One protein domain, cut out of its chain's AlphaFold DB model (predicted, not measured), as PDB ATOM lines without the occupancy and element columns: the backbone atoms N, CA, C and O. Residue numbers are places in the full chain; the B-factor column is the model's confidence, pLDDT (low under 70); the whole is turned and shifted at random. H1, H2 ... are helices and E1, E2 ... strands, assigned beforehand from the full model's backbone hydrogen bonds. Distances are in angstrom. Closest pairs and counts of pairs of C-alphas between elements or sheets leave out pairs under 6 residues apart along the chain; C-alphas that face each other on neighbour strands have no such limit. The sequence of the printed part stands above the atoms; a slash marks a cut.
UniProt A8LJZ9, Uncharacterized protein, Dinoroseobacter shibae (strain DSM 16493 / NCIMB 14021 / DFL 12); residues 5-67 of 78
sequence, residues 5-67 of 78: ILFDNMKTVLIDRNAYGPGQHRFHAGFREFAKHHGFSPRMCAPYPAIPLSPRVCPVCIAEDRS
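AT A GLANCE: This is residues 5 to 67 of the 78 residues of an uncharacterized protein of Dinoroseobacter shibae (strain DSM 16493 / NCIMB 14021 / DFL 12) (UniProt A8LJZ9). Two short parallel strands, E1 and E3, lie side by side in the middle of a loosely built domain, with the short helix H1 to one side of them and the short helix H2 to the other. The loop of residues 50 to 55 sticks out from the H2 side, and E2 with residues 26 and 27 makes a small antiparallel pairing away from the two-stranded sheet. The printed part has 63 residues with two named helices and three named strands, in the order E1, E2, H1, E3, H2; the class is mixed, helices and strands, with under half of the residues in named elements. It is only just loose, close to compact, with a radius of gyration of the C-alphas of 12.9 A and spans of 39 by 26 by 20 A.

HOW THE PARTS SIT: Start at E1, residues 5 to 7, and set it beside E3, residues 41 to 44: they are parallel neighbours, their directions 34 degrees apart. C-alphas 6 and 43 face each other at 4.8 A; look there for N 7 and O 43, 2.8 A apart, and N 43 and O 5, also 2.8 A, both within hydrogen-bond range. Further along come E2, residues 14 to 16, which pairs with no named strand, and H1, residues 29 to 37; E2 is apart from E1, E3 and H1. The closest C-alphas of H1 and E3 are those of Ala 35 and Ser 41, 6.4 A apart. Last comes H2, residues 59 to 65, whose closest C-alpha to E1 is that of Cys 61, 8.0 A from that of Leu 6. H1 and H2 are apart. In both helices every O i to N i+4 pair is within hydrogen-bond range.

IN THESE COORDINATES: Find C-alpha 5 at (158.323, 147.302, 127.043); from there E1 runs 6.4 A to C-alpha 7. E2 covers 5.9 A from Leu 14 to Asp 16. Find C-alpha 29 at (159.897, 163.310, 120.688), where H1 begins its 12.2 A to His 37. E3 spans 10.1 A from Ser 41 to Met 44. H2 runs 9.7 A from Pro 59 to Asp 65, ending at C-alpha 65 at (154.895, 135.520, 124.591).

THE WHOLE: The two C-alphas farthest apart are those of His 37 and Pro 52, 40.2 A. The printed part has no cut. The links from E2 to H1, 12 residues, and from E3 to H2, 14 residues, are long; that from H1 to E3 is tight. Residues 50 to 55 stand free. The mean pLDDT of the printed part is 78.8, and residues 48 to 67 are under 70.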
ATOM      1  N   ILE A   5     159.601 147.644 127.689       86.56
ATOM      2  CA  ILE A   5     158.323 147.302 127.043       86.56
ATOM      3  C   ILE A   5     158.578 147.034 125.559       86.56
ATOM      4  O   ILE A   5     159.217 147.844 124.887       86.56
ATOM      5  N   LEU A   6     158.104 145.891 125.056       84.12
ATOM      6  CA  LEU A   6     158.175 145.552 123.637       84.12
ATOM      7  C   LEU A   6     157.034 146.241 122.881       84.12
ATOM      8  O   LEU A   6     155.869 146.073 123.230       84.12
ATOM      9  N   PHE A   7     157.383 146.979 121.836       83.88
ATOM     10  CA  PHE A   7     156.448 147.581 120.899       83.88
ATOM     11  C   PHE A   7     156.516 146.833 119.571       83.88
ATOM     12  O   PHE A   7     157.602 146.522 119.051       83.88
ATOM     13  N   ASP A   8     155.344 146.558 119.007       78.56
ATOM     14  CA  ASP A   8     155.234 146.209 117.605       78.56
ATOM     15  C   ASP A   8     155.570 147.442 116.749       78.56
ATOM     16  O   ASP A   8     155.701 148.560 117.244       78.56
ATOM     17  N   ASN A   9     155.849 147.229 115.466       70.62
ATOM     18  CA  ASN A   9     156.514 148.195 114.588       70.62
ATOM     19  C   ASN A   9     155.614 149.382 114.169       70.62
ATOM     20  O   ASN A   9     155.499 149.697 112.982       70.62
ATOM     21  N   MET A  10     154.953 150.027 115.127       76.94
ATOM     22  CA  MET A  10     153.992 151.087 114.894       76.94
ATOM     23  C   MET A  10     154.709 152.371 114.461       76.94
ATOM     24  O   MET A  10     155.522 152.952 115.183       76.94
ATOM     25  N   LYS A  11     154.372 152.848 113.260       77.25
ATOM     26  CA  LYS A  11     154.971 154.048 112.651       77.25
ATOM     27  C   LYS A  11     154.761 155.336 113.458       77.25
ATOM     28  O   LYS A  11     155.460 156.307 113.221       77.25
ATOM     29  N   THR A  12     153.807 155.368 114.387       79.69
ATOM     30  CA  THR A  12     153.508 156.556 115.205       79.69
ATOM     31  C   THR A  12     154.459 156.739 116.390       79.69
ATOM     32  O   THR A  12     154.530 157.834 116.939       79.69
ATOM     33  N   VAL A  13     155.208 155.702 116.790       85.75
ATOM     34  CA  VAL A  13     156.186 155.793 117.894       85.75
ATOM     35  C   VAL A  13     157.625 155.854 117.391       85.75
ATOM     36  O   VAL A  13     158.470 156.530 117.986       85.75
ATOM     37  N   LEU A  14     157.899 155.201 116.264       89.62
ATOM     38  CA  LEU A  14     159.233 154.976 115.726       89.62
ATOM     39  C   LEU A  14     159.466 155.807 114.454       89.62
ATOM     40  O   LEU A  14     158.739 155.648 113.478       89.62
ATOM     41  N   ILE A  15     160.523 156.627 114.449       91.62
ATOM     42  CA  ILE A  15     160.980 157.379 113.268       91.62
ATOM     43  C   ILE A  15     161.962 156.536 112.451       91.62
ATOM     44  O   ILE A  15     161.781 156.383 111.250       91.62
ATOM     45  N   ASP A  16     163.012 156.014 113.093       89.81
ATOM     46  CA  ASP A  16     164.072 155.279 112.399       89.81
ATOM     47  C   ASP A  16     164.680 154.177 113.277       89.81
ATOM     48  O   ASP A  16     164.843 154.332 114.496       89.81
ATOM     49  N   ARG A  17     165.016 153.040 112.665       87.56
ATOM     50  CA  ARG A  17     165.599 151.894 113.361       87.56
ATOM     51  C   ARG A  17     167.115 152.004 113.367       87.56
ATOM     52  O   ARG A  17     167.723 152.181 112.328       87.56
ATOM     53  N   ASN A  18     167.726 151.783 114.533       88.81
ATOM     54  CA  ASN A  18     169.180 151.749 114.685       88.81
ATOM     55  C   ASN A  18     169.886 153.033 114.215       88.81
ATOM     56  O   ASN A  18     171.055 152.985 113.844       88.81
ATOM     57  N   ALA A  19     169.194 154.177 114.258       91.81
ATOM     58  CA  ALA A  19     169.712 155.473 113.821       91.81
ATOM     59  C   ALA A  19     171.037 155.856 114.504       91.81
ATOM     60  O   ALA A  19     171.834 156.593 113.933       91.81
ATOM     61  N   TYR A  20     171.272 155.348 115.719       91.94
ATOM     62  CA  TYR A  20     172.497 155.592 116.489       91.94
ATOM     63  C   TYR A  20     173.311 154.313 116.750       91.94
ATOM     64  O   TYR A  20     174.185 154.295 117.613       91.94
ATOM     65  N   GLY A  21     173.021 153.228 116.029       89.94
ATOM     66  CA  GLY A  21     173.629 151.910 116.212       89.94
ATOM     67  C   GLY A  21     172.617 150.827 116.608       89.94
ATOM     68  O   GLY A  21     171.434 151.115 116.805       89.94
ATOM     69  N   PRO A  22     173.048 149.557 116.713       85.69
ATOM     70  CA  PRO A  22     172.151 148.431 116.984       85.69
ATOM     71  C   PRO A  22     171.323 148.623 118.264       85.69
ATOM     72  O   PRO A  22     171.870 148.888 119.331       85.69
ATOM     73  N   GLY A  23     169.995 148.515 118.154       83.81
ATOM     74  CA  GLY A  23     169.048 148.706 119.263       83.81
ATOM     75  C   GLY A  23     168.796 150.169 119.651       83.81
ATOM     76  O   GLY A  23     167.911 150.443 120.460       83.81
ATOM     77  N   GLN A  24     169.521 151.124 119.059       89.19
ATOM     78  CA  GLN A  24     169.370 152.550 119.338       89.19
ATOM     79  C   GLN A  24     168.465 153.203 118.295       89.19
ATOM     80  O   GLN A  24     168.904 153.762 117.286       89.19
ATOM     81  N   HIS A  25     167.165 153.081 118.530       91.44
ATOM     82  CA  HIS A  25     166.139 153.609 117.644       91.44
ATOM     83  C   HIS A  25     165.903 155.108 117.863       91.44
ATOM     84  O   HIS A  25     166.023 155.635 118.972       91.44
ATOM     85  N   ARG A  26     165.512 155.803 116.796       92.44
ATOM     86  CA  ARG A  26     165.017 157.175 116.865       92.44
ATOM     87  C   ARG A  26     163.501 157.140 117.000       92.44
ATOM     88  O   ARG A  26     162.807 156.674 116.103       92.44
ATOM     89  N   PHE A  27     162.992 157.672 118.103       92.88
ATOM     90  CA  PHE A  27     161.561 157.760 118.392       92.88
ATOM     91  C   PHE A  27     161.021 159.174 118.174       92.88
ATOM     92  O   PHE A  27     161.784 160.146 118.195       92.88
ATOM     93  N   HIS A  28     159.701 159.297 118.032       93.69
ATOM     94  CA  HIS A  28     159.037 160.598 118.117       93.69
ATOM     95  C   HIS A  28     159.297 161.253 119.478       93.69
ATOM     96  O   HIS A  28     159.305 160.582 120.510       93.69
ATOM     97  N   ALA A  29     159.503 162.573 119.485       92.69
ATOM     98  CA  ALA A  29     159.897 163.310 120.688       92.69
ATOM     99  C   ALA A  29     158.892 163.140 121.841       92.69
ATOM    100  O   ALA A  29     159.306 162.846 122.958       92.69
ATOM    101  N   GLY A  30     157.587 163.231 121.552       92.81
ATOM    102  CA  GLY A  30     156.536 163.037 122.554       92.81
ATOM    103  C   GLY A  30     156.555 161.638 123.175       92.81
ATOM    104  O   GLY A  30     156.497 161.502 124.391       92.81
ATOM    105  N   PHE A  31     156.740 160.597 122.357       92.88
ATOM    106  CA  PHE A  31     156.853 159.225 122.854       92.88
ATOM    107  C   PHE A  31     158.127 159.010 123.682       92.88
ATOM    108  O   PHE A  31     158.087 158.379 124.736       92.88
ATOM    109  N   ARG A  32     159.261 159.566 123.238       91.94
ATOM    110  CA  ARG A  32     160.525 159.496 123.983       91.94
ATOM    111  C   ARG A  32     160.400 160.147 125.360       91.94
ATOM    112  O   ARG A  32     160.934 159.607 126.324       91.94
ATOM    113  N   GLU A  33     159.732 161.294 125.448       93.75
ATOM    114  CA  GLU A  33     159.537 161.994 126.718       93.75
ATOM    115  C   GLU A  33     158.578 161.240 127.638       93.75
ATOM    116  O   GLU A  33     158.882 161.045 128.811       93.75
ATOM    117  N   PHE A  34     157.488 160.704 127.089       92.62
ATOM    118  CA  PHE A  34     156.575 159.823 127.814       92.62
ATOM    119  C   PHE A  34     157.302 158.609 128.419       92.62
ATOM    120  O   PHE A  34     157.155 158.322 129.607       92.62
ATOM    121  N   ALA A  35     158.147 157.934 127.636       91.94
ATOM    122  CA  ALA A  35     158.915 156.783 128.108       91.94
ATOM    123  C   ALA A  35     159.859 157.136 129.267       91.94
ATOM    124  O   ALA A  35     159.917 156.415 130.264       91.94
ATOM    125  N   LYS A  36     160.544 158.283 129.174       91.88
ATOM    126  CA  LYS A  36     161.391 158.798 130.260       91.88
ATOM    127  C   LYS A  36     160.583 159.139 131.505       91.88
ATOM    128  O   LYS A  36     160.973 158.737 132.596       91.88
ATOM    129  N   HIS A  37     159.470 159.850 131.337       94.56
ATOM    130  CA  HIS A  37     158.609 160.283 132.435       94.56
ATOM    131  C   HIS A  37     158.095 159.093 133.256       94.56
ATOM    132  O   HIS A  37     158.058 159.150 134.480       94.56
ATOM    133  N   HIS A  38     157.762 157.990 132.583       91.94
ATOM    134  CA  HIS A  38     157.281 156.765 133.221       91.94
ATOM    135  C   HIS A  38     158.380 155.732 133.524       91.94
ATOM    136  O   HIS A  38     158.074 154.650 134.025       91.94
ATOM    137  N   GLY A  39     159.648 156.043 133.243       92.31
ATOM    138  CA  GLY A  39     160.788 155.203 133.612       92.31
ATOM    139  C   GLY A  39     160.863 153.854 132.890       92.31
ATOM    140  O   GLY A  39     161.373 152.896 133.469       92.31
ATOM    141  N   PHE A  40     160.372 153.753 131.649       90.56
ATOM    142  CA  PHE A  40     160.492 152.529 130.851       90.56
ATOM    143  C   PHE A  40     161.329 152.736 129.589       90.56
ATOM    144  O   PHE A  40     161.381 153.817 129.003       90.56
ATOM    145  N   SER A  41     161.963 151.656 129.138       89.00
ATOM    146  CA  SER A  41     162.724 151.623 127.892       89.00
ATOM    147  C   SER A  41     161.933 150.898 126.795       89.00
ATOM    148  O   SER A  41     161.597 149.723 126.960       89.00
ATOM    149  N   PRO A  42     161.609 151.544 125.664       89.00
ATOM    150  CA  PRO A  42     160.965 150.866 124.546       89.00
ATOM    151  C   PRO A  42     161.964 149.964 123.802       89.00
ATOM    152  O   PRO A  42     163.046 150.404 123.415       89.00
ATOM    153  N   ARG A  43     161.581 148.707 123.556       86.69
ATOM    154  CA  ARG A  43     162.243 147.794 122.607       86.69
ATOM    155  C   ARG A  43     161.342 147.575 121.402       86.69
ATOM    156  O   ARG A  43     160.127 147.528 121.550       86.69
ATOM    157  N   MET A  44     161.933 147.377 120.229       85.50
ATOM    158  CA  MET A  44     161.182 147.080 119.008       85.50
ATOM    159  C   MET A  44     161.300 145.603 118.646       85.50
ATOM    160  O   MET A  44     162.388 145.025 118.715       85.50
ATOM    161  N   CYS A  45     160.203 145.003 118.183       79.38
ATOM    162  CA  CYS A  45     160.267 143.695 117.532       79.38
ATOM    163  C   CYS A  45     161.152 143.753 116.273       79.38
ATOM    164  O   CYS A  45     161.344 144.821 115.678       79.38
ATOM    165  N   ALA A  46     161.703 142.620 115.831       74.19
ATOM    166  CA  ALA A  46     162.395 142.579 114.543       74.19
ATOM    167  C   ALA A  46     161.412 142.940 113.408       74.19
ATOM    168  O   ALA A  46     160.218 142.652 113.535       74.19
ATOM    169  N   PRO A  47     161.873 143.586 112.319       73.31
ATOM    170  CA  PRO A  47     161.005 143.868 111.187       73.31
ATOM    171  C   PRO A  47     160.411 142.554 110.695       73.31
ATOM    172  O   PRO A  47     161.123 141.554 110.596       73.31
ATOM    173  N   TYR A  48     159.117 142.566 110.396       66.25
ATOM    174  CA  TYR A  48     158.469 141.411 109.805       66.25
ATOM    175  C   TYR A  48     159.082 141.148 108.428       66.25
ATOM    176  O   TYR A  48     158.984 142.027 107.568       66.25
ATOM    177  N   PRO A  49     159.739 140.002 108.188       61.06
ATOM    178  CA  PRO A  49     160.186 139.693 106.846       61.06
ATOM    179  C   PRO A  49     158.948 139.427 105.981       61.06
ATOM    180  O   PRO A  49     158.038 138.699 106.379       61.06
ATOM    181  N   ALA A  50     158.902 140.018 104.789       55.34
ATOM    182  CA  ALA A  50     157.880 139.717 103.792       55.34
ATOM    183  C   ALA A  50     158.187 138.346 103.158       55.34
ATOM    184  O   ALA A  50     158.693 138.275 102.044       55.34
ATOM    185  N   ILE A  51     157.978 137.251 103.896       51.09
ATOM    186  CA  ILE A  51     158.238 135.884 103.415       51.09
ATOM    187  C   ILE A  51     156.967 135.039 103.596       51.09
ATOM    188  O   ILE A  51     156.423 135.027 104.703       51.09
ATOM    189  N   PRO A  52     156.518 134.280 102.570       54.19
ATOM    190  CA  PRO A  52     155.258 133.522 102.604       54.19
ATOM    191  C   PRO A  52     155.157 132.455 103.704       54.19
ATOM    192  O   PRO A  52     154.058 132.025 104.035       54.19
ATOM    193  N   LEU A  53     156.292 132.014 104.257       56.50
ATOM    194  CA  LEU A  53     156.382 130.941 105.255       56.50
ATOM    195  C   LEU A  53     156.952 131.406 106.604       56.50
ATOM    196  O   LEU A  53     157.230 130.572 107.464       56.50
ATOM    197  N   SER A  54     157.149 132.715 106.815       55.78
ATOM    198  CA  SER A  54     157.488 133.175 108.165       55.78
ATOM    199  C   SER A  54     156.256 133.016 109.068       55.78
ATOM    200  O   SER A  54     155.137 133.248 108.594       55.78
ATOM    201  N   PRO A  55     156.407 132.623 110.350       58.59
ATOM    202  CA  PRO A  55     155.289 132.663 111.292       58.59
ATOM    203  C   PRO A  55     154.659 134.058 111.233       58.59
ATOM    204  O   PRO A  55     155.378 135.021 111.013       58.59
ATOM    205  N   ARG A  56     153.341 134.206 111.418       60.88
ATOM    206  CA  ARG A  56     152.686 135.535 111.455       60.88
ATOM    207  C   ARG A  56     153.067 136.362 112.697       60.88
ATOM    208  O   ARG A  56     152.649 137.510 112.800       60.88
ATOM    209  N   VAL A  57     153.855 135.787 113.620       62.69
ATOM    210  CA  VAL A  57     154.406 136.467 114.810       62.69
ATOM    211  C   VAL A  57     155.949 136.440 114.879       62.69
ATOM    212  O   VAL A  57     156.589 135.425 114.599       62.69
ATOM    213  N   CYS A  58     156.554 137.604 115.158       64.62
ATOM    214  CA  CYS A  58     158.000 137.830 115.086       64.62
ATOM    215  C   CYS A  58     158.709 136.912 116.094       64.62
ATOM    216  O   CYS A  58     158.213 136.811 117.214       64.62
ATOM    217  N   PRO A  59     159.878 136.309 115.797       67.75
ATOM    218  CA  PRO A  59     160.597 135.462 116.758       67.75
ATOM    219  C   PRO A  59     160.871 136.146 118.107       67.75
ATOM    220  O   PRO A  59     160.850 135.491 119.143       67.75
ATOM    221  N   VAL A  60     161.066 137.473 118.101       68.50
ATOM    222  CA  VAL A  60     161.197 138.295 119.317       68.50
ATOM    223  C   VAL A  60     159.891 138.311 120.112       68.50
ATOM    224  O   VAL A  60     159.907 138.089 121.316       68.50
ATOM    225  N   CYS A  61     158.757 138.516 119.441       66.62
ATOM    226  CA  CYS A  61     157.446 138.472 120.082       66.62
ATOM    227  C   CYS A  61     157.102 137.056 120.570       66.62
ATOM    228  O   CYS A  61     156.603 136.924 121.676       66.62
ATOM    229  N   ILE A  62     157.425 136.003 119.806       67.25
ATOM    230  CA  ILE A  62     157.228 134.595 120.208       67.25
ATOM    231  C   ILE A  62     158.029 134.263 121.477       67.25
ATOM    232  O   ILE A  62     157.534 133.567 122.362       67.25
ATOM    233  N   ALA A  63     159.273 134.745 121.573       66.88
ATOM    234  CA  ALA A  63     160.116 134.521 122.745       66.88
ATOM    235  C   ALA A  63     159.573 135.229 124.001       66.88
ATOM    236  O   ALA A  63     159.649 134.671 125.096       66.88
ATOM    237  N   GLU A  64     158.995 136.423 123.848       65.56
ATOM    238  CA  GLU A  64     158.390 137.170 124.961       65.56
ATOM    239  C   GLU A  64     157.004 136.620 125.347       65.56
ATOM    240  O   GLU A  64     156.685 136.569 126.534       65.56
ATOM    241  N   ASP A  65     156.217 136.134 124.380       59.16
ATOM    242  CA  ASP A  65     154.895 135.520 124.591       59.16
ATOM    243  C   ASP A  65     154.986 134.213 125.394       59.16
ATOM    244  O   ASP A  65     154.218 133.996 126.323       59.16
ATOM    245  N   ARG A  66     156.022 133.390 125.174       50.00
ATOM    246  CA  ARG A  66     156.275 132.187 125.999       50.00
ATOM    247  C   ARG A  66     156.467 132.472 127.494       50.00
ATOM    248  O   ARG A  66     156.351 131.550 128.296       50.00
ATOM    249  N   SER A  67     156.770 133.717 127.869       46.66
ATOM    250  CA  SER A  67     156.951 134.134 129.267       46.66
ATOM    251  C   SER A  67     155.656 134.650 129.917       46.66
ATOM    252  O   SER A  67     155.622 134.860 131.129       46.66
TER     253      SER A  67